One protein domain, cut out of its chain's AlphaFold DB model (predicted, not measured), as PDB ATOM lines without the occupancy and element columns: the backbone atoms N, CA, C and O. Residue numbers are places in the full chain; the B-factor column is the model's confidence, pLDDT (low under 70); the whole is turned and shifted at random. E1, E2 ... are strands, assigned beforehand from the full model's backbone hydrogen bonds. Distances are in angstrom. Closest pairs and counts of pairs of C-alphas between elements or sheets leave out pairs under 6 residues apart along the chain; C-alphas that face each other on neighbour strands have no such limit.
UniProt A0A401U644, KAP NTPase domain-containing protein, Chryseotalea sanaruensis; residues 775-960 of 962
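Overview. This is residues 775 to 960 of the 962 residues of the protein "KAP NTPase domain-containing protein" of Chryseotalea sanaruensis (UniProt A0A401U644). Two twisted sheets lie face to face as a sandwich, a larger sheet of seven strands and a smaller one of four, with their strands running nearly in line. The hairpin E4 E5 of the smaller sheet bends sharply toward its tip, and residues 799 to 800 and 805 to 806 of a long loop pair along the edge strand E10. The printed part has 186 residues with eleven named strands, E1 to E11 in order, and no named helix: the class is all strand. The larger sheet runs E1, E11, E2, E7, E8, E9, E6 and the smaller E5, E4, E3, E10, both antiparallel, though E6 meets E9 only at a point. The whole is compact and rounded, with a radius of gyration of the C-alphas of 15.8 A and spans of 47 by 39 by 32 A.

Arrangement. E1, residues 775 to 785, is an edge strand, antiparallel to E11, residues 948 to 959, with N 776 and O 957 2.8 A apart. E2, residues 810 to 819, is antiparallel to E11, N 814 to O 954 being 2.8 A, and to E7, residues 897 to 903, N 815 to O 899 being 2.8 A. E7, E8, residues 910 to 917, and E9, residues 922 to 929, form a meander, each strand the antiparallel neighbour of the one before; N 900 and O 914 are 2.8 A apart, and N 913 and O 926 2.9 A. C-alphas 928 of E9 and 880 of E6, residues 880 to 882, face each other at 4.8 A. In the other sheet E3, residues 825 to 832, E4, residues 850 to 861, and E5, residues 864 to 876, form a second meander, with N 853 and O 829 2.9 A apart, and N 874 and O 854 2.8 A. E10, residues 935 to 941, is antiparallel to E3, N 828 to O 939 being 2.8 A. The facing parts of the sheets are 9.0 A centre to centre, their planes 14 degrees apart.

Along the chain. C-alpha 775 begins E1 at (214.408, 233.183, 142.901), and E1 is 31.1 A long. E2 measures 26.5 A and E4 26.6 A; E4 bends by 91 degrees at residue 857 and E5 by 110 degrees at residue 869. E11, 33.6 A long, ends at C-alpha 959, (213.559, 228.920, 147.003).

Size, cuts and confidence. The C-alphas of Asn 862 and Asp 960 are the two farthest apart, 50.9 A. The printed part has no cut. The links E1 to E2, E3 to E4 and E6 to E7 are long. Mean pLDDT of the printed part is 81.0; 31 residues are under 70, among them 882 to 890.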
ATOM      1  N   TYR A 775     213.391 233.677 143.831       45.22
ATOM      2  CA  TYR A 775     214.408 233.183 142.901       45.22
ATOM      3  C   TYR A 775     215.819 233.457 143.434       45.22
ATOM      4  O   TYR A 775     216.097 234.556 143.915       45.22
ATOM      5  N   ILE A 776     216.696 232.456 143.392       55.56
ATOM      6  CA  ILE A 776     218.119 232.581 143.717       55.56
ATOM      7  C   ILE A 776     218.896 232.379 142.420       55.56
ATOM      8  O   ILE A 776     218.880 231.279 141.865       55.56
ATOM      9  N   ASP A 777     219.585 233.427 141.969       54.53
ATOM     10  CA  ASP A 777     220.507 233.360 140.838       54.53
ATOM     11  C   ASP A 777     221.911 233.020 141.330       54.53
ATOM     12  O   ASP A 777     222.512 233.747 142.123       54.53
ATOM     13  N   SER A 778     222.454 231.911 140.841       71.25
ATOM     14  CA  SER A 778     223.845 231.519 141.075       71.25
ATOM     15  C   SER A 778     224.580 231.501 139.744       71.25
ATOM     16  O   SER A 778     224.216 230.738 138.854       71.25
ATOM     17  N   THR A 779     225.608 232.340 139.598       78.44
ATOM     18  CA  THR A 779     226.485 232.335 138.416       78.44
ATOM     19  C   THR A 779     227.827 231.710 138.768       78.44
ATOM     20  O   THR A 779     228.521 232.176 139.671       78.44
ATOM     21  N   LEU A 780     228.198 230.659 138.043       83.19
ATOM     22  CA  LEU A 780     229.391 229.847 138.256       83.19
ATOM     23  C   LEU A 780     230.275 229.923 137.012       83.19
ATOM     24  O   LEU A 780     229.783 229.848 135.890       83.19
ATOM     25  N   LYS A 781     231.590 230.056 137.196       88.88
ATOM     26  CA  LYS A 781     232.560 230.007 136.094       88.88
ATOM     27  C   LYS A 781     233.280 228.669 136.105       88.88
ATOM     28  O   LYS A 781     233.758 228.244 137.153       88.88
ATOM     29  N   PHE A 782     233.394 228.032 134.945       91.56
ATOM     30  CA  PHE A 782     234.062 226.740 134.815       91.56
ATOM     31  C   PHE A 782     234.752 226.596 133.470       91.56
ATOM     32  O   PHE A 782     234.307 227.162 132.473       91.56
ATOM     33  N   ARG A 783     235.837 225.826 133.432       92.75
ATOM     34  CA  ARG A 783     236.594 225.573 132.211       92.75
ATOM     35  C   ARG A 783     236.592 224.083 131.896       92.75
ATOM     36  O   ARG A 783     237.149 223.286 132.649       92.75
ATOM     37  N   PHE A 784     235.982 223.724 130.775       93.75
ATOM     38  CA  PHE A 784     236.017 222.372 130.243       93.75
ATOM     39  C   PHE A 784     237.292 222.178 129.414       93.75
ATOM     40  O   PHE A 784     237.633 223.045 128.616       93.75
ATOM     41  N   ASN A 785     237.980 221.051 129.598       92.00
ATOM     42  CA  ASN A 785     239.266 220.723 128.978       92.00
ATOM     43  C   ASN A 785     239.211 219.251 128.577       92.00
ATOM     44  O   ASN A 785     238.616 218.472 129.326       92.00
ATOM     45  N   SER A 786     239.862 218.851 127.489       89.44
ATOM     46  CA  SER A 786     239.954 217.434 127.129       89.44
ATOM     47  C   SER A 786     240.489 216.574 128.279       89.44
ATOM     48  O   SER A 786     241.439 216.932 128.975       89.44
ATOM     49  N   GLN A 787     239.827 215.438 128.508       88.62
ATOM     50  CA  GLN A 787     240.245 214.440 129.491       88.62
ATOM     51  C   GLN A 787     241.005 213.295 128.821       88.62
ATOM     52  O   GLN A 787     240.846 213.034 127.627       88.62
ATOM     53  N   GLN A 788     241.803 212.572 129.610       82.38
ATOM     54  CA  GLN A 788     242.475 211.366 129.139       82.38
ATOM     55  C   GLN A 788     241.441 210.299 128.744       82.38
ATOM     56  O   GLN A 788     240.564 209.944 129.531       82.38
ATOM     57  N   THR A 789     241.545 209.783 127.519       79.94
ATOM     58  CA  THR A 789     240.569 208.841 126.957       79.94
ATOM     59  C   THR A 789     240.674 207.447 127.598       79.94
ATOM     60  O   THR A 789     241.793 206.940 127.743       79.94
ATOM     61  N   PRO A 790     239.551 206.778 127.923       77.06
ATOM     62  CA  PRO A 790     239.546 205.410 128.436       77.06
ATOM     63  C   PRO A 790     240.174 204.392 127.471       77.06
ATOM     64  O   PRO A 790     240.009 204.477 126.252       77.06
ATOM     65  N   MET A 791     240.835 203.372 128.028       63.88
ATOM     66  CA  MET A 791     241.372 202.233 127.276       63.88
ATOM     67  C   MET A 791     240.194 201.539 126.563       63.88
ATOM     68  O   MET A 791     239.280 201.076 127.236       63.88
ATOM     69  N   HIS A 792     240.199 201.523 125.221       72.62
ATOM     70  CA  HIS A 792     239.138 201.041 124.304       72.62
ATOM     71  C   HIS A 792     238.081 202.057 123.809       72.62
ATOM     72  O   HIS A 792     237.321 201.702 122.908       72.62
ATOM     73  N   TYR A 793     238.067 203.313 124.281       74.81
ATOM     74  CA  TYR A 793     237.118 204.352 123.826       74.81
ATOM     75  C   TYR A 793     237.821 205.696 123.561       74.81
ATOM     76  O   TYR A 793     237.672 206.666 124.305       74.81
ATOM     77  N   ASN A 794     238.611 205.746 122.483       69.12
ATOM     78  CA  ASN A 794     239.458 206.897 122.117       69.12
ATOM     79  C   ASN A 794     238.673 208.171 121.740       69.12
ATOM     80  O   ASN A 794     239.256 209.236 121.563       69.12
ATOM     81  N   ASP A 795     237.360 208.072 121.566       73.06
ATOM     82  CA  ASP A 795     236.451 209.180 121.288       73.06
ATOM     83  C   ASP A 795     235.938 209.865 122.564       73.06
ATOM     84  O   ASP A 795     235.448 210.988 122.475       73.06
ATOM     85  N   ARG A 796     236.080 209.244 123.746       78.69
ATOM     86  CA  ARG A 796     235.535 209.730 125.026       78.69
ATOM     87  C   ARG A 796     236.528 210.557 125.840       78.69
ATOM     88  O   ARG A 796     237.011 210.117 126.879       78.69
ATOM     89  N   ASN A 797     236.784 211.784 125.401       85.81
ATOM     90  CA  ASN A 797     237.549 212.790 126.151       85.81
ATOM     91  C   ASN A 797     236.654 213.772 126.938       85.81
ATOM     92  O   ASN A 797     237.003 214.941 127.104       85.81
ATOM     93  N   ASP A 798     235.494 213.296 127.399       87.94
ATOM     94  CA  ASP A 798     234.448 214.099 128.040       87.94
ATOM     95  C   ASP A 798     234.946 214.761 129.326       87.94
ATOM     96  O   ASP A 798     235.395 214.073 130.242       87.94
ATOM     97  N   HIS A 799     234.771 216.076 129.455       91.69
ATOM     98  CA  HIS A 799     234.848 216.744 130.752       91.69
ATOM     99  C   HIS A 799     233.434 217.043 131.229       91.69
ATOM    100  O   HIS A 799     232.703 217.824 130.617       91.69
ATOM    101  N   MET A 800     233.031 216.382 132.309       89.94
ATOM    102  CA  MET A 800     231.742 216.605 132.954       89.94
ATOM    103  C   MET A 800     231.878 217.701 134.005       89.94
ATOM    104  O   MET A 800     232.898 217.793 134.688       89.94
ATOM    105  N   TYR A 801     230.836 218.509 134.158       91.31
ATOM    106  CA  TYR A 801     230.760 219.428 135.280       91.31
ATOM    107  C   TYR A 801     230.661 218.623 136.595       91.31
ATOM    108  O   TYR A 801     229.927 217.630 136.629       91.31
ATOM    109  N   PRO A 802     231.366 219.008 137.679       84.19
ATOM    110  CA  PRO A 802     231.425 218.210 138.911       84.19
ATOM    111  C   PRO A 802     230.097 218.054 139.660       84.19
ATOM    112  O   PRO A 802     229.984 217.194 140.534       84.19
ATOM    113  N   GLU A 803     229.092 218.875 139.351       84.94
ATOM    114  CA  GLU A 803     227.781 218.831 139.996       84.94
ATOM    115  C   GLU A 803     226.673 218.424 139.022       84.94
ATOM    116  O   GLU A 803     226.645 218.820 137.857       84.94
ATOM    117  N   ILE A 804     225.716 217.648 139.534       86.12
ATOM    118  CA  ILE A 804     224.480 217.297 138.834       86.12
ATOM    119  C   ILE A 804     223.375 218.230 139.331       86.12
ATOM    120  O   ILE A 804     223.019 218.198 140.518       86.12
ATOM    121  N   PHE A 805     222.810 219.022 138.423       85.06
ATOM    122  CA  PHE A 805     221.775 219.998 138.743       85.06
ATOM    123  C   PHE A 805     220.404 219.336 138.834       85.06
ATOM    124  O   PHE A 805     220.080 218.412 138.088       85.06
ATOM    125  N   VAL A 806     219.588 219.806 139.770       84.12
ATOM    126  CA  VAL A 806     218.222 219.317 139.970       84.12
ATOM    127  C   VAL A 806     217.285 220.138 139.089       84.12
ATOM    128  O   VAL A 806     217.286 221.360 139.179       84.12
ATOM    129  N   LEU A 807     216.481 219.489 138.244       82.38
ATOM    130  CA  LEU A 807     215.488 220.187 137.413       82.38
ATOM    131  C   LEU A 807     214.291 220.657 138.245       82.38
ATOM    132  O   LEU A 807     213.724 221.710 137.980       82.38
ATOM    133  N   LYS A 808     213.933 219.900 139.290       70.81
ATOM    134  CA  LYS A 808     212.896 220.293 140.249       70.81
ATOM    135  C   LYS A 808     213.271 221.640 140.881       70.81
ATOM    136  O   LYS A 808     214.351 221.747 141.454       70.81
ATOM    137  N   ASN A 809     212.374 222.623 140.783       65.19
ATOM    138  CA  ASN A 809     212.538 224.006 141.253       65.19
ATOM    139  C   ASN A 809     213.552 224.856 140.462       65.19
ATOM    140  O   ASN A 809     213.754 226.017 140.800       65.19
ATOM    141  N   THR A 810     214.169 224.344 139.396       74.69
ATOM    142  CA  THR A 810     214.986 225.171 138.497       74.69
ATOM    143  C   THR A 810     214.083 225.770 137.426       74.69
ATOM    144  O   THR A 810     213.338 225.054 136.773       74.69
ATOM    145  N   THR A 811     214.135 227.085 137.243       73.38
ATOM    146  CA  THR A 811     213.314 227.775 136.228       73.38
ATOM    147  C   THR A 811     214.064 228.042 134.945       73.38
ATOM    148  O   THR A 811     213.479 228.018 133.862       73.38
ATOM    149  N   PHE A 812     215.366 228.275 135.076       81.06
ATOM    150  CA  PHE A 812     216.208 228.702 133.984       81.06
ATOM    151  C   PHE A 812     217.653 228.275 134.233       81.06
ATOM    152  O   PHE A 812     218.174 228.414 135.343       81.06
ATOM    153  N   ILE A 813     218.293 227.755 133.188       88.00
ATOM    154  CA  ILE A 813     219.735 227.532 133.126       88.00
ATOM    155  C   ILE A 813     220.252 228.239 131.879       88.00
ATOM    156  O   ILE A 813     219.807 227.958 130.766       88.00
ATOM    157  N   GLN A 814     221.224 229.123 132.062       91.31
ATOM    158  CA  GLN A 814     221.972 229.751 130.986       91.31
ATOM    159  C   GLN A 814     223.420 229.293 131.030       91.31
ATOM    160  O   GLN A 814     224.078 229.409 132.058       91.31
ATOM    161  N   VAL A 815     223.940 228.817 129.904       92.19
ATOM    162  CA  VAL A 815     225.350 228.447 129.763       92.19
ATOM    163  C   VAL A 815     225.955 229.266 128.639       92.19
ATOM    164  O   VAL A 815     225.655 229.047 127.471       92.19
ATOM    165  N   THR A 816     226.808 230.223 128.978       92.69
ATOM    166  CA  THR A 816     227.629 230.949 128.001       92.69
ATOM    167  C   THR A 816     228.933 230.193 127.814       92.69
ATOM    168  O   THR A 816     229.627 229.960 128.797       92.69
ATOM    169  N   LEU A 817     229.262 229.808 126.585       93.25
ATOM    170  CA  LEU A 817     230.448 229.046 126.203       93.25
ATOM    171  C   LEU A 817     231.339 229.892 125.304       93.25
ATOM    172  O   LEU A 817     230.873 230.460 124.321       93.25
ATOM    173  N   LYS A 818     232.631 229.927 125.614       92.62
ATOM    174  CA  LYS A 818     233.657 230.594 124.822       92.62
ATOM    175  C   LYS A 818     234.792 229.608 124.530       92.62
ATOM    176  O   LYS A 818     235.466 229.180 125.471       92.62
ATOM    177  N   PRO A 819     235.025 229.235 123.264       91.75
ATOM    178  CA  PRO A 819     236.146 228.375 122.916       91.75
ATOM    179  C   PRO A 819     237.485 229.085 123.125       91.75
ATOM    180  O   PRO A 819     237.635 230.271 122.830       91.75
ATOM    181  N   ILE A 820     238.464 228.349 123.644       90.12
ATOM    182  CA  ILE A 820     239.849 228.795 123.801       90.12
ATOM    183  C   ILE A 820     240.692 227.939 122.865       90.12
ATOM    184  O   ILE A 820     240.812 226.738 123.083       90.12
ATOM    185  N   GLU A 821     241.247 228.561 121.823       80.00
ATOM    186  CA  GLU A 821     242.200 227.921 120.900       80.00
ATOM    187  C   GLU A 821     241.686 226.604 120.275       80.00
ATOM    188  O   GLU A 821     242.463 225.713 119.942       80.00
ATOM    189  N   THR A 822     240.367 226.481 120.084       86.88
ATOM    190  CA  THR A 822     239.738 225.349 119.390       86.88
ATOM    191  C   THR A 822     238.673 225.814 118.396       86.88
ATOM    192  O   THR A 822     237.862 226.692 118.690       86.88
ATOM    193  N   GLU A 823     238.666 225.200 117.212       85.38
ATOM    194  CA  GLU A 823     237.682 225.441 116.146       85.38
ATOM    195  C   GLU A 823     236.495 224.467 116.204       85.38
ATOM    196  O   GLU A 823     235.460 224.722 115.591       85.38
ATOM    197  N   PHE A 824     236.627 223.369 116.959       90.06
ATOM    198  CA  PHE A 824     235.655 222.278 117.026       90.06
ATOM    199  C   PHE A 824     235.404 221.886 118.471       90.06
ATOM    200  O   PHE A 824     236.336 221.713 119.261       90.06
ATOM    201  N   TRP A 825     234.137 221.740 118.826       92.25
ATOM    202  CA  TRP A 825     233.754 221.340 120.167       92.25
ATOM    203  C   TRP A 825     232.287 220.945 120.206       92.25
ATOM    204  O   TRP A 825     231.482 221.317 119.350       92.25
ATOM    205  N   ARG A 826     231.940 220.186 121.238       92.56
ATOM    206  CA  ARG A 826     230.571 219.808 121.541       92.56
ATOM    207  C   ARG A 826     230.269 220.078 123.004       92.56
ATOM    208  O   ARG A 826     231.148 219.962 123.858       92.56
ATOM    209  N   PHE A 827     229.023 220.434 123.280       94.06
ATOM    210  CA  PHE A 827     228.516 220.648 124.627       94.06
ATOM    211  C   PHE A 827     227.176 219.944 124.802       94.06
ATOM    212  O   PHE A 827     226.275 220.109 123.984       94.06
ATOM    213  N   GLY A 828     227.037 219.159 125.863       92.19
ATOM    214  CA  GLY A 828     225.888 218.303 126.107       92.19
ATOM    215  C   GLY A 828     225.113 218.658 127.364       92.19
ATOM    216  O   GLY A 828     225.691 218.823 128.439       92.19
ATOM    217  N   LEU A 829     223.790 218.688 127.206       94.06
ATOM    218  CA  LEU A 829     222.801 218.627 128.275       94.06
ATOM    219  C   LEU A 829     222.337 217.169 128.407       94.06
ATOM    220  O   LEU A 829     221.571 216.683 127.573       94.06
ATOM    221  N   SER A 830     222.817 216.461 129.428       92.12
ATOM    222  CA  SER A 830     222.405 215.081 129.716       92.12
ATOM    223  C   SER A 830     221.317 215.069 130.789       92.12
ATOM    224  O   SER A 830     221.572 215.410 131.942       92.12
ATOM    225  N   PHE A 831     220.106 214.658 130.428       93.38
ATOM    226  CA  PHE A 831     218.962 214.532 131.325       93.38
ATOM    227  C   PHE A 831     218.934 213.148 131.978       93.38
ATOM    228  O   PHE A 831     218.952 212.120 131.300       93.38
ATOM    229  N   LEU A 832     218.877 213.116 133.313       90.06
ATOM    230  CA  LEU A 832     219.004 211.898 134.117       90.06
ATOM    231  C   LEU A 832     217.755 211.666 134.974       90.06
ATOM    232  O   LEU A 832     217.184 212.596 135.558       90.06
ATOM    233  N   LYS A 833     217.348 210.399 135.111       87.06
ATOM    234  CA  LYS A 833     216.260 209.994 136.022       87.06
ATOM    235  C   LYS A 833     216.715 209.946 137.488       87.06
ATOM    236  O   LYS A 833     215.928 210.214 138.396       87.06
ATOM    237  N   GLN A 834     217.992 209.628 137.724       83.94
ATOM    238  CA  GLN A 834     218.614 209.492 139.047       83.94
ATOM    239  C   GLN A 834     219.837 210.416 139.176       83.94
ATOM    240  O   GLN A 834     220.468 210.752 138.177       83.94
ATOM    241  N   LYS A 835     220.182 210.836 140.404       86.81
ATOM    242  CA  LYS A 835     221.327 211.726 140.674       86.81
ATOM    243  C   LYS A 835     222.632 210.927 140.736       86.81
ATOM    244  O   LYS A 835     223.254 210.826 141.790       86.81
ATOM    245  N   GLN A 836     223.012 210.319 139.620       84.19
ATOM    246  CA  GLN A 836     224.218 209.507 139.501       84.19
ATOM    247  C   GLN A 836     224.923 209.823 138.184       84.19
ATOM    248  O   GLN A 836     224.271 209.985 137.156       84.19
ATOM    249  N   PHE A 837     226.254 209.906 138.214       81.50
ATOM    250  CA  PHE A 837     227.040 210.048 136.992       81.50
ATOM    251  C   PHE A 837     226.880 208.797 136.108       81.50
ATOM    252  O   PHE A 837     226.933 207.683 136.640       81.50
ATOM    253  N   PRO A 838     226.697 208.954 134.782       76.88
ATOM    254  CA  PRO A 838     226.572 207.825 133.863       76.88
ATOM    255  C   PRO A 838     227.772 206.878 133.959       76.88
ATOM    256  O   PRO A 838     228.917 207.322 134.070       76.88
ATOM    257  N   THR A 839     227.529 205.568 133.891       69.44
ATOM    258  CA  THR A 839     228.619 204.582 133.911       69.44
ATOM    259  C   THR A 839     229.364 204.573 132.574       69.44
ATOM    260  O   THR A 839     228.768 204.597 131.496       69.44
ATOM    261  N   VAL A 840     230.698 204.540 132.620       66.38
ATOM    262  CA  VAL A 840     231.557 204.546 131.423       66.38
ATOM    263  C   VAL A 840     231.831 203.103 130.983       66.38
ATOM    264  O   VAL A 840     232.959 202.633 131.030       66.38
ATOM    265  N   ASN A 841     230.778 202.378 130.592       59.06
ATOM    266  CA  ASN A 841     230.868 200.957 130.212       59.06
ATOM    267  C   ASN A 841     230.647 200.712 128.702       59.06
ATOM    268  O   ASN A 841     230.460 199.573 128.278       59.06
ATOM    269  N   GLY A 842     230.635 201.770 127.883       66.69
ATOM    270  CA  GLY A 842     230.336 201.710 126.451       66.69
ATOM    271  C   GLY A 842     230.452 203.066 125.743       66.69
ATOM    272  O   GLY A 842     230.890 204.060 126.333       66.69
ATOM    273  N   GLY A 843     230.026 203.104 124.473       66.75
ATOM    274  CA  GLY A 843     229.959 204.332 123.672       66.75
ATOM    275  C   GLY A 843     229.127 205.430 124.350       66.75
ATOM    276  O   GLY A 843     228.180 205.138 125.080       66.75
ATOM    277  N   ARG A 844     229.477 206.705 124.111       73.56
ATOM    278  CA  ARG A 844     228.934 207.894 124.812       73.56
ATOM    279  C   ARG A 844     227.397 207.970 124.875       73.56
ATOM    280  O   ARG A 844     226.853 208.503 125.845       73.56
ATOM    281  N   HIS A 845     226.722 207.413 123.870       74.56
ATOM    282  CA  HIS A 845     225.266 207.457 123.690       74.56
ATOM    283  C   HIS A 845     224.580 206.089 123.864       74.56
ATOM    284  O   HIS A 845     223.420 205.937 123.499       74.56
ATOM    285  N   HIS A 846     225.271 205.065 124.378       72.56
ATOM    286  CA  HIS A 846     224.692 203.719 124.542       72.56
ATOM    287  C   HIS A 846     223.895 203.537 125.844       72.56
ATOM    288  O   HIS A 846     223.272 202.497 126.034       72.56
ATOM    289  N   ASP A 847     223.908 204.525 126.735       75.06
ATOM    290  CA  ASP A 847     223.135 204.500 127.975       75.06
ATOM    291  C   ASP A 847     221.686 204.936 127.706       75.06
ATOM    292  O   ASP A 847     221.429 206.105 127.431       75.06
ATOM    293  N   THR A 848     220.749 203.987 127.767       71.44
ATOM    294  CA  THR A 848     219.311 204.216 127.543       71.44
ATOM    295  C   THR A 848     218.591 204.796 128.763       71.44
ATOM    296  O   THR A 848     217.406 205.120 128.683       71.44
ATOM    297  N   GLU A 849     219.260 204.904 129.915       73.44
ATOM    298  CA  GLU A 849     218.683 205.500 131.128       73.44
ATOM    299  C   GLU A 849     218.864 207.025 131.191       73.44
ATOM    300  O   GLU A 849     218.291 207.680 132.074       73.44
ATOM    301  N   LYS A 850     219.593 207.605 130.227       85.31
ATOM    302  CA  LYS A 850     219.740 209.051 130.034       85.31
ATOM    303  C   LYS A 850     219.251 209.498 128.660       85.31
ATOM    304  O   LYS A 850     219.322 208.752 127.689       85.31
ATOM    305  N   ALA A 851     218.799 210.743 128.597       89.81
ATOM    306  CA  ALA A 851     218.538 211.457 127.354       89.81
ATOM    307  C   ALA A 851     219.566 212.570 127.174       89.81
ATOM    308  O   ALA A 851     220.053 213.138 128.149       89.81
ATOM    309  N   ASP A 852     219.887 212.901 125.936       89.06
ATOM    310  CA  ASP A 852     220.979 213.805 125.607       89.06
ATOM    311  C   ASP A 852     220.556 214.800 124.532       89.06
ATOM    312  O   ASP A 852     220.068 214.405 123.473       89.06
ATOM    313  N   VAL A 853     220.803 216.083 124.790       91.25
ATOM    314  CA  VAL A 853     220.683 217.158 123.798       91.25
ATOM    315  C   VAL A 853     222.018 217.870 123.705       91.25
ATOM    316  O   VAL A 853     222.476 218.499 124.662       91.25
ATOM    317  N   HIS A 854     222.681 217.727 122.564       88.94
ATOM    318  CA  HIS A 854     224.059 218.152 122.375       88.94
ATOM    319  C   HIS A 854     224.161 219.198 121.281       88.94
ATOM    320  O   HIS A 854     223.537 219.090 120.231       88.94
ATOM    321  N   ILE A 855     225.000 220.191 121.518       90.00
ATOM    322  CA  ILE A 855     225.335 221.242 120.571       90.00
ATOM    323  C   ILE A 855     226.692 220.902 119.996       90.00
ATOM    324  O   ILE A 855     227.631 220.651 120.748       90.00
ATOM    325  N   SER A 856     226.783 220.876 118.673       89.56
ATOM    326  CA  SER A 856     228.010 220.556 117.955       89.56
ATOM    327  C   SER A 856     228.424 221.719 117.070       89.56
ATOM    328  O   SER A 856     227.647 222.140 116.215       89.56
ATOM    329  N   VAL A 857     229.644 222.214 117.276       90.19
ATOM    330  CA  VAL A 857     230.340 223.119 116.359       90.19
ATOM    331  C   VAL A 857     231.270 222.274 115.491       90.19
ATOM    332  O   VAL A 857     232.250 221.705 115.982       90.19
ATOM    333  N   GLY A 858     230.933 222.191 114.204       85.00
ATOM    334  CA  GLY A 858     231.582 221.321 113.223       85.00
ATOM    335  C   GLY A 858     231.224 219.835 113.334       85.00
ATOM    336  O   GLY A 858     230.648 219.355 114.313       85.00
ATOM    337  N   GLU A 859     231.555 219.093 112.281       83.62
ATOM    338  CA  GLU A 859     231.242 217.672 112.119       83.62
ATOM    339  C   GLU A 859     232.467 216.911 111.600       83.62
ATOM    340  O   GLU A 859     233.307 217.460 110.887       83.62
ATOM    341  N   GLN A 860     232.562 215.628 111.952       80.38
ATOM    342  CA  GLN A 860     233.562 214.733 111.390       80.38
ATOM    343  C   GLN A 860     233.011 214.093 110.108       80.38
ATOM    344  O   GLN A 860     232.039 213.340 110.153       80.38
ATOM    345  N   VAL A 861     233.641 214.377 108.970       78.12
ATOM    346  CA  VAL A 861     233.313 213.818 107.655       78.12
ATOM    347  C   VAL A 861     234.528 213.029 107.173       78.12
ATOM    348  O   VAL A 861     235.607 213.589 107.031       78.12
ATOM    349  N   ASN A 862     234.371 211.723 106.929       78.31
ATOM    350  CA  ASN A 862     235.466 210.827 106.509       78.31
ATOM    351  C   ASN A 862     236.704 210.876 107.429       78.31
ATOM    352  O   ASN A 862     237.832 210.947 106.960       78.31
ATOM    353  N   GLU A 863     236.484 210.849 108.744       75.88
ATOM    354  CA  GLU A 863     237.518 210.959 109.787       75.88
ATOM    355  C   GLU A 863     238.218 212.327 109.916       75.88
ATOM    356  O   GLU A 863     238.912 212.546 110.912       75.88
ATOM    357  N   GLU A 864     237.943 213.286 109.029       80.50
ATOM    358  CA  GLU A 864     238.433 214.665 109.108       80.50
ATOM    359  C   GLU A 864     237.368 215.614 109.678       80.50
ATOM    360  O   GLU A 864     236.173 215.471 109.431       80.50
ATOM    361  N   TRP A 865     237.792 216.601 110.468       84.69
ATOM    362  CA  TRP A 865     236.887 217.617 111.013       84.69
ATOM    363  C   TRP A 865     236.662 218.739 109.997       84.69
ATOM    364  O   TRP A 865     237.621 219.342 109.519       84.69
ATOM    365  N   ALA A 866     235.399 219.035 109.705       82.44
ATOM    366  CA  ALA A 866     234.971 220.059 108.759       82.44
ATOM    367  C   ALA A 866     233.788 220.874 109.323       82.44
ATOM    368  O   ALA A 866     233.275 220.595 110.407       82.44
ATOM    369  N   LEU A 867     233.332 221.886 108.575       84.69
ATOM    370  CA  LEU A 867     232.134 222.686 108.893       84.69
ATOM    371  C   LEU A 867     232.227 223.507 110.197       84.69
ATOM    372  O   LEU A 867     231.229 223.694 110.885       84.69
ATOM    373  N   GLN A 868     233.404 224.055 110.521       84.25
ATOM    374  CA  GLN A 868     233.633 224.886 111.722       84.25
ATOM    375  C   GLN A 868     232.724 226.123 111.850       84.25
ATOM    376  O   GLN A 868     232.612 226.703 112.922       84.25
ATOM    377  N   ASN A 869     232.070 226.537 110.762       83.44
ATOM    378  CA  ASN A 869     231.111 227.643 110.710       83.44
ATOM    379  C   ASN A 869     229.642 227.206 110.893       83.44
ATOM    380  O   ASN A 869     228.719 227.996 110.670       83.44
ATOM    381  N   GLN A 870     229.406 225.945 111.251       84.81
ATOM    382  CA  GLN A 870     228.071 225.386 111.441       84.81
ATOM    383  C   GLN A 870     227.857 224.966 112.889       84.81
ATOM    384  O   GLN A 870     228.755 224.419 113.530       84.81
ATOM    385  N   VAL A 871     226.636 225.203 113.373       86.12
ATOM    386  CA  VAL A 871     226.163 224.701 114.664       86.12
ATOM    387  C   VAL A 871     224.983 223.764 114.438       86.12
ATOM    388  O   VAL A 871     224.106 224.035 113.616       86.12
ATOM    389  N   GLU A 872     224.955 222.654 115.161       85.56
ATOM    390  CA  GLU A 872     223.895 221.652 115.063       85.56
ATOM    391  C   GLU A 872     223.448 221.207 116.459       85.56
ATOM    392  O   GLU A 872     224.274 221.037 117.356       85.56
ATOM    393  N   LEU A 873     222.137 221.009 116.628       85.50
ATOM    394  CA  LEU A 873     221.556 220.316 117.778       85.50
ATOM    395  C   LEU A 873     221.356 218.847 117.418       85.50
ATOM    396  O   LEU A 873     220.729 218.547 116.401       85.50
ATOM    397  N   ARG A 874     221.884 217.954 118.253       85.56
ATOM    398  CA  ARG A 874     221.759 216.503 118.117       85.56
ATOM    399  C   ARG A 874     221.103 215.917 119.354       85.56
ATOM    400  O   ARG A 874     221.507 216.225 120.474       85.56
ATOM    401  N   GLU A 875     220.131 215.048 119.137       88.81
ATOM    402  CA  GLU A 875     219.419 214.336 120.187       88.81
ATOM    403  C   GLU A 875     219.803 212.862 120.246       88.81
ATOM    404  O   GLU A 875     219.976 212.208 119.216       88.81
ATOM    405  N   TYR A 876     219.849 212.317 121.459       88.44
ATOM    406  CA  TYR A 876     219.915 210.878 121.688       88.44
ATOM    407  C   TYR A 876     218.938 210.489 122.799       88.44
ATOM    408  O   TYR A 876     218.897 211.129 123.850       88.44
ATOM    409  N   HIS A 877     218.150 209.437 122.559       87.75
ATOM    410  CA  HIS A 877     217.124 208.915 123.480       87.75
ATOM    411  C   HIS A 877     216.054 209.941 123.910       87.75
ATOM    412  O   HIS A 877     215.415 209.774 124.947       87.75
ATOM    413  N   ILE A 878     215.845 210.993 123.109       88.44
ATOM    414  CA  ILE A 878     214.767 211.979 123.259       88.44
ATOM    415  C   ILE A 878     214.389 212.576 121.900       88.44
ATOM    416  O   ILE A 878     215.251 212.750 121.044       88.44
ATOM    417  N   GLU A 879     213.111 212.901 121.704       85.56
ATOM    418  CA  GLU A 879     212.606 213.535 120.482       85.56
ATOM    419  C   GLU A 879     211.984 214.909 120.790       85.56
ATOM    420  O   GLU A 879     211.383 215.088 121.857       85.56
ATOM    421  N   PRO A 880     212.125 215.902 119.893       84.00
ATOM    422  CA  PRO A 880     211.510 217.210 120.078       84.00
ATOM    423  C   PRO A 880     209.994 217.168 119.825       84.00
ATOM    424  O   PRO A 880     209.528 216.512 118.897       84.00
ATOM    425  N   THR A 881     209.211 217.927 120.598       78.00
ATOM    426  CA  THR A 881     207.738 217.985 120.464       78.00
ATOM    427  C   THR A 881     207.254 218.798 119.257       78.00
ATOM    428  O   THR A 881     206.114 218.642 118.824       78.00
ATOM    429  N   LEU A 882     208.112 219.649 118.687       59.41
ATOM    430  CA  LEU A 882     207.877 220.382 117.442       59.41
ATOM    431  C   LEU A 882     209.198 220.447 116.661       59.41
ATOM    432  O   LEU A 882     210.225 220.830 117.226       59.41
ATOM    433  N   SER A 883     209.188 220.059 115.383       47.56
ATOM    434  CA  SER A 883     210.394 220.005 114.546       47.56
ATOM    435  C   SER A 883     210.443 221.184 113.576       47.56
ATOM    436  O   SER A 883     209.776 221.176 112.546       47.56
ATOM    437  N   GLU A 884     211.258 222.188 113.897       46.97
ATOM    438  CA  GLU A 884     211.596 223.303 112.998       46.97
ATOM    439  C   GLU A 884     213.114 223.441 112.809       46.97
ATOM    440  O   GLU A 884     213.624 224.551 112.684       46.97
ATOM    441  N   PHE A 885     213.880 222.340 112.811       53.28
ATOM    442  CA  PHE A 885     215.337 222.469 112.716       53.28
ATOM    443  C   PHE A 885     216.041 221.605 111.675       53.28
ATOM    444  O   PHE A 885     216.224 220.406 111.865       53.28
ATOM    445  N   SER A 886     216.562 222.280 110.645       47.88
ATOM    446  CA  SER A 886     217.650 221.821 109.776       47.88
ATOM    447  C   SER A 886     218.898 222.689 110.022       47.88
ATOM    448  O   SER A 886     218.779 223.841 110.433       47.88
ATOM    449  N   ARG A 887     220.086 222.094 109.866       55.91
ATOM    450  CA  ARG A 887     221.436 222.627 110.164       55.91
ATOM    451  C   ARG A 887     221.621 224.144 109.970       55.91
ATOM    452  O   ARG A 887     221.243 224.694 108.938       55.91
ATOM    453  N   PHE A 888     222.313 224.804 110.906       61.94
ATOM    454  CA  PHE A 888     222.642 226.229 110.804       61.94
ATOM    455  C   PHE A 888     223.960 226.506 110.102       61.94
ATOM    456  O   PHE A 888     224.974 225.880 110.392       61.94
ATOM    457  N   THR A 889     223.974 227.542 109.268       54.16
ATOM    458  CA  THR A 889     225.138 227.973 108.474       54.16
ATOM    459  C   THR A 889     225.807 229.268 108.963       54.16
ATOM    460  O   THR A 889     226.657 229.804 108.257       54.16
ATOM    461  N   LYS A 890     225.439 229.802 110.139       64.81
ATOM    462  CA  LYS A 890     225.822 231.163 110.584       64.81
ATOM    463  C   LYS A 890     226.629 231.234 111.893       64.81
ATOM    464  O   LYS A 890     226.510 232.221 112.609       64.81
ATOM    465  N   TYR A 891     227.437 230.230 112.229       82.19
ATOM    466  CA  TYR A 891     228.353 230.353 113.370       82.19
ATOM    467  C   TYR A 891     229.715 230.898 112.916       82.19
ATOM    468  O   TYR A 891     230.248 230.475 111.890       82.19
ATOM    469  N   ILE A 892     230.275 231.847 113.667       82.19
ATOM    470  CA  ILE A 892     231.616 232.386 113.425       82.19
ATOM    471  C   ILE A 892     232.599 231.603 114.311       82.19
ATOM    472  O   ILE A 892     232.467 231.653 115.536       82.19
ATOM    473  N   PRO A 893     233.578 230.877 113.735       82.06
ATOM    474  CA  PRO A 893     234.539 230.097 114.512       82.06
ATOM    475  C   PRO A 893     235.250 230.951 115.568       82.06
ATOM    476  O   PRO A 893     235.775 232.019 115.260       82.06
ATOM    477  N   GLY A 894     235.272 230.470 116.811       80.19
ATOM    478  CA  GLY A 894     235.912 231.155 117.937       80.19
ATOM    479  C   GLY A 894     235.016 232.124 118.721       80.19
ATOM    480  O   GLY A 894     235.427 232.577 119.791       80.19
ATOM    481  N   GLU A 895     233.806 232.443 118.246       86.50
ATOM    482  CA  GLU A 895     232.879 233.309 118.987       86.50
ATOM    483  C   GLU A 895     232.158 232.588 120.134       86.50
ATOM    484  O   GLU A 895     232.079 231.362 120.202       86.50
ATOM    485  N   GLN A 896     231.634 233.376 121.078       89.94
ATOM    486  CA  GLN A 896     230.867 232.847 122.200       89.94
ATOM    487  C   GLN A 896     229.454 232.421 121.768       89.94
ATOM    488  O   GLN A 896     228.824 233.087 120.944       89.94
ATOM    489  N   LEU A 897     228.936 231.355 122.378       90.50
ATOM    490  CA  LEU A 897     227.555 230.891 122.227       90.50
ATOM    491  C   LEU A 897     226.870 230.816 123.586       90.50
ATOM    492  O   LEU A 897     227.466 230.363 124.561       90.50
ATOM    493  N   THR A 898     225.599 231.199 123.641       91.19
ATOM    494  CA  THR A 898     224.796 231.135 124.864       91.19
ATOM    495  C   THR A 898     223.665 230.135 124.699       91.19
ATOM    496  O   THR A 898     222.878 230.216 123.763       91.19
ATOM    497  N   ILE A 899     223.571 229.190 125.624       91.00
ATOM    498  CA  ILE A 899     222.540 228.159 125.663       91.00
ATOM    499  C   ILE A 899     221.548 228.536 126.749       91.00
ATOM    500  O   ILE A 899     221.952 228.758 127.886       91.00
ATOM    501  N   HIS A 900     220.265 228.558 126.418       89.44
ATOM    502  CA  HIS A 900     219.182 228.799 127.364       89.44
ATOM    503  C   HIS A 900     218.293 227.564 127.460       89.44
ATOM    504  O   HIS A 900     217.739 227.127 126.452       89.44
ATOM    505  N   LEU A 901     218.130 227.041 128.670       90.25
ATOM    506  CA  LEU A 901     217.192 225.981 129.018       90.25
ATOM    507  C   LEU A 901     216.151 226.561 129.986       90.25
ATOM    508  O   LEU A 901     216.504 226.957 131.094       90.25
ATOM    509  N   ALA A 902     214.885 226.624 129.570       85.88
ATOM    510  CA  ALA A 902     213.797 227.224 130.350       85.88
ATOM    511  C   ALA A 902     212.498 226.416 130.242       85.88
ATOM    512  O   ALA A 902     212.248 225.781 129.215       85.88
ATOM    513  N   HIS A 903     211.648 226.478 131.265       76.75
ATOM    514  CA  HIS A 903     210.270 225.995 131.170       76.75
ATOM    515  C   HIS A 903     209.448 226.856 130.200       76.75
ATOM    516  O   HIS A 903     209.616 228.074 130.147       76.75
ATOM    517  N   GLU A 904     208.529 226.235 129.460       68.31
ATOM    518  CA  GLU A 904     207.505 226.981 128.710       68.31
ATOM    519  C   GLU A 904     206.388 227.491 129.635       68.31
ATOM    520  O   GLU A 904     205.899 228.604 129.472       68.31
ATOM    521  N   ASP A 905     206.056 226.694 130.653       62.84
ATOM    522  CA  ASP A 905     205.181 227.019 131.781       62.84
ATOM    523  C   ASP A 905     205.726 226.272 133.015       62.84
ATOM    524  O   ASP A 905     206.158 225.121 132.895       62.84
ATOM    525  N   LEU A 906     205.722 226.900 134.196       55.94
ATOM    526  CA  LEU A 906     206.193 226.305 135.458       55.94
ATOM    527  C   LEU A 906     205.442 225.012 135.819       55.94
ATOM    528  O   LEU A 906     205.982 224.167 136.528       55.94
ATOM    529  N   ASN A 907     204.217 224.846 135.310       58.25
ATOM    530  CA  ASN A 907     203.409 223.639 135.496       58.25
ATOM    531  C   ASN A 907     203.548 222.610 134.356       58.25
ATOM    532  O   ASN A 907     202.963 221.528 134.434       58.25
ATOM    533  N   SER A 908     204.308 222.921 133.302       69.75
ATOM    534  CA  SER A 908     204.513 222.051 132.140       69.75
ATOM    535  C   SER A 908     205.792 221.221 132.269       69.75
ATOM    536  O   SER A 908     206.830 221.705 132.722       69.75
ATOM    537  N   SER A 909     205.745 219.963 131.818       77.75
ATOM    538  CA  SER A 909     206.939 219.116 131.671       77.75
ATOM    539  C   SER A 909     207.757 219.435 130.415       77.75
ATOM    540  O   SER A 909     208.820 218.843 130.217       77.75
ATOM    541  N   VAL A 910     207.286 220.370 129.583       85.31
ATOM    542  CA  VAL A 910     207.950 220.790 128.348       85.31
ATOM    543  C   VAL A 910     208.977 221.879 128.637       85.31
ATOM    544  O   VAL A 910     208.665 222.946 129.171       85.31
ATOM    545  N   TRP A 911     210.212 221.604 128.230       88.88
ATOM    546  CA  TRP A 911     211.343 222.512 128.332       88.88
ATOM    547  C   TRP A 911     211.804 222.970 126.960       88.88
ATOM    548  O   TRP A 911     211.838 222.214 125.991       88.88
ATOM    549  N   LYS A 912     212.219 224.224 126.902       88.31
ATOM    550  CA  LYS A 912     212.732 224.894 125.721       88.31
ATOM    551  C   LYS A 912     214.246 225.015 125.825       88.31
ATOM    552  O   LYS A 912     214.743 225.613 126.776       88.31
ATOM    553  N   VAL A 913     214.966 224.489 124.837       89.19
ATOM    554  CA  VAL A 913     216.413 224.682 124.666       89.19
ATOM    555  C   VAL A 913     216.623 225.613 123.483       89.19
ATOM    556  O   VAL A 913     216.170 225.316 122.380       89.19
ATOM    557  N   SER A 914     217.308 226.731 123.694       87.38
ATOM    558  CA  SER A 914     217.665 227.673 122.629       87.38
ATOM    559  C   SER A 914     219.142 228.036 122.651       87.38
ATOM    560  O   SER A 914     219.780 227.999 123.700       87.38
ATOM    561  N   ILE A 915     219.681 228.343 121.475       87.88
ATOM    562  CA  ILE A 915     221.073 228.716 121.242       87.88
ATOM    563  C   ILE A 915     221.074 230.124 120.685       87.88
ATOM    564  O   ILE A 915     220.436 230.378 119.664       87.88
ATOM    565  N   ASN A 916     221.842 230.995 121.317       87.38
ATOM    566  CA  ASN A 916     222.033 232.371 120.917       87.38
ATOM    567  C   ASN A 916     223.506 232.613 120.578       87.38
ATOM    568  O   ASN A 916     224.396 231.990 121.161       87.38
ATOM    569  N   ASP A 917     223.760 233.523 119.645       82.00
ATOM    570  CA  ASP A 917     225.110 233.997 119.358       82.00
ATOM    571  C   ASP A 917     225.608 234.998 120.418       82.00
ATOM    572  O   ASP A 917     224.894 235.373 121.355       82.00
ATOM    573  N   GLY A 918     226.844 235.478 120.261       68.31
ATOM    574  CA  GLY A 918     227.435 236.471 121.158       68.31
ATOM    575  C   GLY A 918     226.728 237.832 121.197       68.31
ATOM    576  O   GLY A 918     227.099 238.654 122.035       68.31
ATOM    577  N   LYS A 919     225.725 238.068 120.339       74.56
ATOM    578  CA  LYS A 919     224.876 239.270 120.282       74.56
ATOM    579  C   LYS A 919     223.450 239.007 120.786       74.56
ATOM    580  O   LYS A 919     222.585 239.863 120.610       74.56
ATOM    581  N   ASN A 920     223.205 237.857 121.422       69.81
ATOM    582  CA  ASN A 920     221.889 237.391 121.873       69.81
ATOM    583  C   ASN A 920     220.864 237.172 120.743       69.81
ATOM    584  O   ASN A 920     219.665 237.090 121.012       69.81
ATOM    585  N   GLN A 921     221.294 237.037 119.486       78.56
ATOM    586  CA  GLN A 921     220.395 236.621 118.417       78.56
ATOM    587  C   GLN A 921     220.160 235.115 118.525       78.56
ATOM    588  O   GLN A 921     221.113 234.336 118.558       78.56
ATOM    589  N   VAL A 922     218.891 234.697 118.556       79.44
ATOM    590  CA  VAL A 922     218.531 233.276 118.565       79.44
ATOM    591  C   VAL A 922     218.993 232.650 117.255       79.44
ATOM    592  O   VAL A 922     218.441 232.929 116.190       79.44
ATOM    593  N   LEU A 923     220.012 231.801 117.347       76.81
ATOM    594  CA  LEU A 923     220.400 230.911 116.271       76.81
ATOM    595  C   LEU A 923     219.325 229.842 116.158       76.81
ATOM    596  O   LEU A 923     218.729 229.727 115.100       76.81
ATOM    597  N   GLY A 924     218.994 229.150 117.256       76.75
ATOM    598  CA  GLY A 924     218.079 228.011 117.226       76.75
ATOM    599  C   GLY A 924     217.323 227.681 118.481       76.75
ATOM    600  O   GLY A 924     217.645 228.172 119.555       76.75
ATOM    601  N   MET A 925     216.312 226.824 118.337       83.75
ATOM    602  CA  MET A 925     215.376 226.504 119.407       83.75
ATOM    603  C   MET A 925     214.659 225.177 119.170       83.75
ATOM    604  O   MET A 925     214.121 224.954 118.091       83.75
ATOM    605  N   ARG A 926     214.593 224.323 120.194       85.38
ATOM    606  CA  ARG A 926     213.780 223.099 120.209       85.38
ATOM    607  C   ARG A 926     213.077 222.939 121.557       85.38
ATOM    608  O   ARG A 926     213.527 223.471 122.574       85.38
ATOM    609  N   ARG A 927     211.952 222.225 121.550       88.56
ATOM    610  CA  ARG A 927     211.158 221.899 122.743       88.56
ATOM    611  C   ARG A 927     211.234 220.402 123.014       88.56
ATOM    612  O   ARG A 927     211.103 219.620 122.078       88.56
ATOM    613  N   TYR A 928     211.396 220.019 124.273       88.38
ATOM    614  CA  TYR A 928     211.506 218.629 124.708       88.38
ATOM    615  C   TYR A 928     210.562 218.370 125.878       88.38
ATOM    616  O   TYR A 928     210.525 219.154 126.826       88.38
ATOM    617  N   ASP A 929     209.819 217.265 125.835       89.75
ATOM    618  CA  ASP A 929     209.078 216.796 127.005       89.75
ATOM    619  C   ASP A 929     210.036 216.041 127.934       89.75
ATOM    620  O   ASP A 929     210.468 214.927 127.638       89.75
ATOM    621  N   LEU A 930     210.391 216.655 129.065       87.75
ATOM    622  CA  LEU A 930     211.309 216.070 130.046       87.75
ATOM    623  C   LEU A 930     210.574 215.275 131.134       87.75
ATOM    624  O   LEU A 930     211.136 214.996 132.197       87.75
ATOM    625  N   LYS A 931     209.316 214.885 130.889       82.00
ATOM    626  CA  LYS A 931     208.512 214.060 131.797       82.00
ATOM    627  C   LYS A 931     209.222 212.744 132.129       82.00
ATOM    628  O   LYS A 931     209.250 211.804 131.344       82.00
ATOM    629  N   GLY A 932     209.768 212.667 133.343       81.56
ATOM    630  CA  GLY A 932     210.476 211.489 133.861       81.56
ATOM    631  C   GLY A 932     211.952 211.731 134.186       81.56
ATOM    632  O   GLY A 932     212.520 210.968 134.968       81.56
ATOM    633  N   PHE A 933     212.549 212.813 133.686       87.12
ATOM    634  CA  PHE A 933     213.893 213.243 134.064       87.12
ATOM    635  C   PHE A 933     213.831 214.208 135.250       87.12
ATOM    636  O   PHE A 933     212.928 215.034 135.363       87.12
ATOM    637  N   ARG A 934     214.776 214.078 136.182       86.94
ATOM    638  CA  ARG A 934     214.806 214.864 137.429       86.94
ATOM    639  C   ARG A 934     216.051 215.725 137.563       86.94
ATOM    640  O   ARG A 934     216.068 216.641 138.385       86.94
ATOM    641  N   TYR A 935     217.076 215.430 136.776       90.25
ATOM    642  CA  TYR A 935     218.379 216.059 136.880       90.25
ATOM    643  C   TYR A 935     218.949 216.365 135.500       90.25
ATOM    644  O   TYR A 935     218.595 215.703 134.524       90.25
ATOM    645  N   VAL A 936     219.855 217.336 135.436       92.00
ATOM    646  CA  VAL A 936     220.632 217.662 134.241       92.00
ATOM    647  C   VAL A 936     222.116 217.736 134.588       92.00
ATOM    648  O   VAL A 936     222.512 218.324 135.595       92.00
ATOM    649  N   LEU A 937     222.933 217.103 133.756       92.12
ATOM    650  CA  LEU A 937     224.387 217.116 133.820       92.12
ATOM    651  C   LEU A 937     224.929 217.856 132.597       92.12
ATOM    652  O   LEU A 937     224.485 217.622 131.473       92.12
ATOM    653  N   LEU A 938     225.898 218.737 132.829       93.62
ATOM    654  CA  LEU A 938     226.582 219.485 131.782       93.62
ATOM    655  C   LEU A 938     227.906 218.804 131.445       93.62
ATOM    656  O   LEU A 938     228.650 218.407 132.345       93.62
ATOM    657  N   SER A 939     228.219 218.680 130.162       92.31
ATOM    658  CA  SER A 939     229.481 218.092 129.712       92.31
ATOM    659  C   SER A 939     229.954 218.718 128.409       92.31
ATOM    660  O   SER A 939     229.148 219.221 127.635       92.31
ATOM    661  N   ALA A 940     231.257 218.684 128.158       93.50
ATOM    662  CA  ALA A 940     231.834 219.093 126.884       93.50
ATOM    663  C   ALA A 940     232.858 218.067 126.402       93.50
ATOM    664  O   ALA A 940     233.501 217.405 127.220       93.50
ATOM    665  N   TRP A 941     232.990 217.929 125.085       91.88
ATOM    666  CA  TRP A 941     233.932 217.004 124.452       91.88
ATOM    667  C   TRP A 941     234.252 217.409 123.014       91.88
ATOM    668  O   TRP A 941     233.594 218.268 122.426       91.88
ATOM    669  N   CYS A 942     235.245 216.749 122.423       89.94
ATOM    670  CA  CYS A 942     235.509 216.802 120.990       89.94
ATOM    671  C   CYS A 942     236.137 215.477 120.553       89.94
ATOM    672  O   CYS A 942     237.225 215.131 121.004       89.94
ATOM    673  N   ASP A 943     235.472 214.719 119.679       86.12
ATOM    674  CA  ASP A 943     235.950 213.382 119.312       86.12
ATOM    675  C   ASP A 943     237.366 213.433 118.718       86.12
ATOM    676  O   ASP A 943     237.621 214.135 117.734       86.12
ATOM    677  N   ARG A 944     238.280 212.649 119.306       78.25
ATOM    678  CA  ARG A 944     239.664 212.454 118.836       78.25
ATOM    679  C   ARG A 944     240.490 213.752 118.688       78.25
ATOM    680  O   ARG A 944     241.482 213.748 117.962       78.25
ATOM    681  N   LYS A 945     240.111 214.849 119.357       83.19
ATOM    682  CA  LYS A 945     240.856 216.123 119.396       83.19
ATOM    683  C   LYS A 945     240.784 216.767 120.773       83.19
ATOM    684  O   LYS A 945     239.770 216.658 121.456       83.19
ATOM    685  N   ASP A 946     241.834 217.485 121.148       86.62
ATOM    686  CA  ASP A 946     241.801 218.326 122.340       86.62
ATOM    687  C   ASP A 946     240.872 219.525 122.148       86.62
ATOM    688  O   ASP A 946     240.686 220.026 121.038       86.62
ATOM    689  N   PHE A 947     240.267 219.971 123.244       91.06
ATOM    690  CA  PHE A 947     239.388 221.130 123.257       91.06
ATOM    691  C   PHE A 947     239.510 221.853 124.594       91.06
ATOM    692  O   PHE A 947     239.796 221.242 125.629       91.06
ATOM    693  N   GLN A 948     239.219 223.150 124.574       92.75
ATOM    694  CA  GLN A 948     239.119 223.957 125.776       92.75
ATOM    695  C   GLN A 948     237.967 224.958 125.633       92.75
ATOM    696  O   GLN A 948     237.942 225.753 124.696       92.75
ATOM    697  N   LEU A 949     237.003 224.917 126.557       93.25
ATOM    698  CA  LEU A 949     235.855 225.828 126.606       93.25
ATOM    699  C   LEU A 949     235.795 226.527 127.960       93.25
ATOM    700  O   LEU A 949     235.679 225.881 129.001       93.25
ATOM    701  N   GLU A 950     235.818 227.852 127.958       93.88
ATOM    702  CA  GLU A 950     235.452 228.646 129.127       93.88
ATOM    703  C   GLU A 950     233.937 228.810 129.182       93.88
ATOM    704  O   GLU A 950     233.291 229.033 128.161       93.88
ATOM    705  N   SER A 951     233.359 228.679 130.372       92.06
ATOM    706  CA  SER A 951     231.917 228.730 130.561       92.06
ATOM    707  C   SER A 951     231.502 229.605 131.737       92.06
ATOM    708  O   SER A 951     232.177 229.646 132.770       92.06
ATOM    709  N   SER A 952     230.368 230.286 131.574       91.38
ATOM    710  CA  SER A 952     229.613 230.937 132.644       91.38
ATOM    711  C   SER A 952     228.232 230.295 132.708       91.38
ATOM    712  O   SER A 952     227.463 230.389 131.754       91.38
ATOM    713  N   ILE A 953     227.942 229.614 133.812       87.44
ATOM    714  CA  ILE A 953     226.712 228.862 134.047       87.44
ATOM    715  C   ILE A 953     225.882 229.642 135.066       87.44
ATOM    716  O   ILE A 953     226.270 229.745 136.228       87.44
ATOM    717  N   THR A 954     224.754 230.192 134.641       84.50
ATOM    718  CA  THR A 954     223.792 230.879 135.504       84.50
ATOM    719  C   THR A 954     222.583 229.980 135.710       84.50
ATOM    720  O   THR A 954     221.989 229.504 134.745       84.50
ATOM    721  N   ILE A 955     222.226 229.733 136.967       79.75
ATOM    722  CA  ILE A 955     221.090 228.893 137.346       79.75
ATOM    723  C   ILE A 955     220.161 229.714 138.222       79.75
ATOM    724  O   ILE A 955     220.595 230.252 139.242       79.75
ATOM    725  N   THR A 956     218.889 229.750 137.838       75.44
ATOM    726  CA  THR A 956     217.826 230.432 138.573       75.44
ATOM    727  C   THR A 956     216.903 229.393 139.196       75.44
ATOM    728  O   THR A 956     216.177 228.675 138.495       75.44
ATOM    729  N   GLN A 957     216.924 229.305 140.525       69.00
ATOM    730  CA  GLN A 957     216.121 228.344 141.284       69.00
ATOM    731  C   GLN A 957     215.060 229.023 142.136       69.00
ATOM    732  O   GLN A 957     215.280 230.087 142.698       69.00
ATOM    733  N   VAL A 958     213.928 228.352 142.275       56.97
ATOM    734  CA  VAL A 958     212.853 228.624 143.221       56.97
ATOM    735  C   VAL A 958     213.291 228.210 144.634       56.97
ATOM    736  O   VAL A 958     213.607 227.050 144.882       56.97
ATOM    737  N   SER A 959     213.297 229.151 145.578       48.53
ATOM    738  CA  SER A 959     213.559 228.920 147.003       48.53
ATOM    739  C   SER A 959     212.422 228.128 147.649       48.53
ATOM    740  O   SER A 959     211.297 228.619 147.717       48.53
ATOM    741  N   ASP A 960     212.745 226.966 148.224       39.09
ATOM    742  CA  ASP A 960     211.819 226.082 148.958       39.09
ATOM    743  C   ASP A 960     211.365 226.615 150.338       39.09
ATOM    744  O   ASP A 960     210.619 225.943 151.048       39.09
TER     745      ASP A 960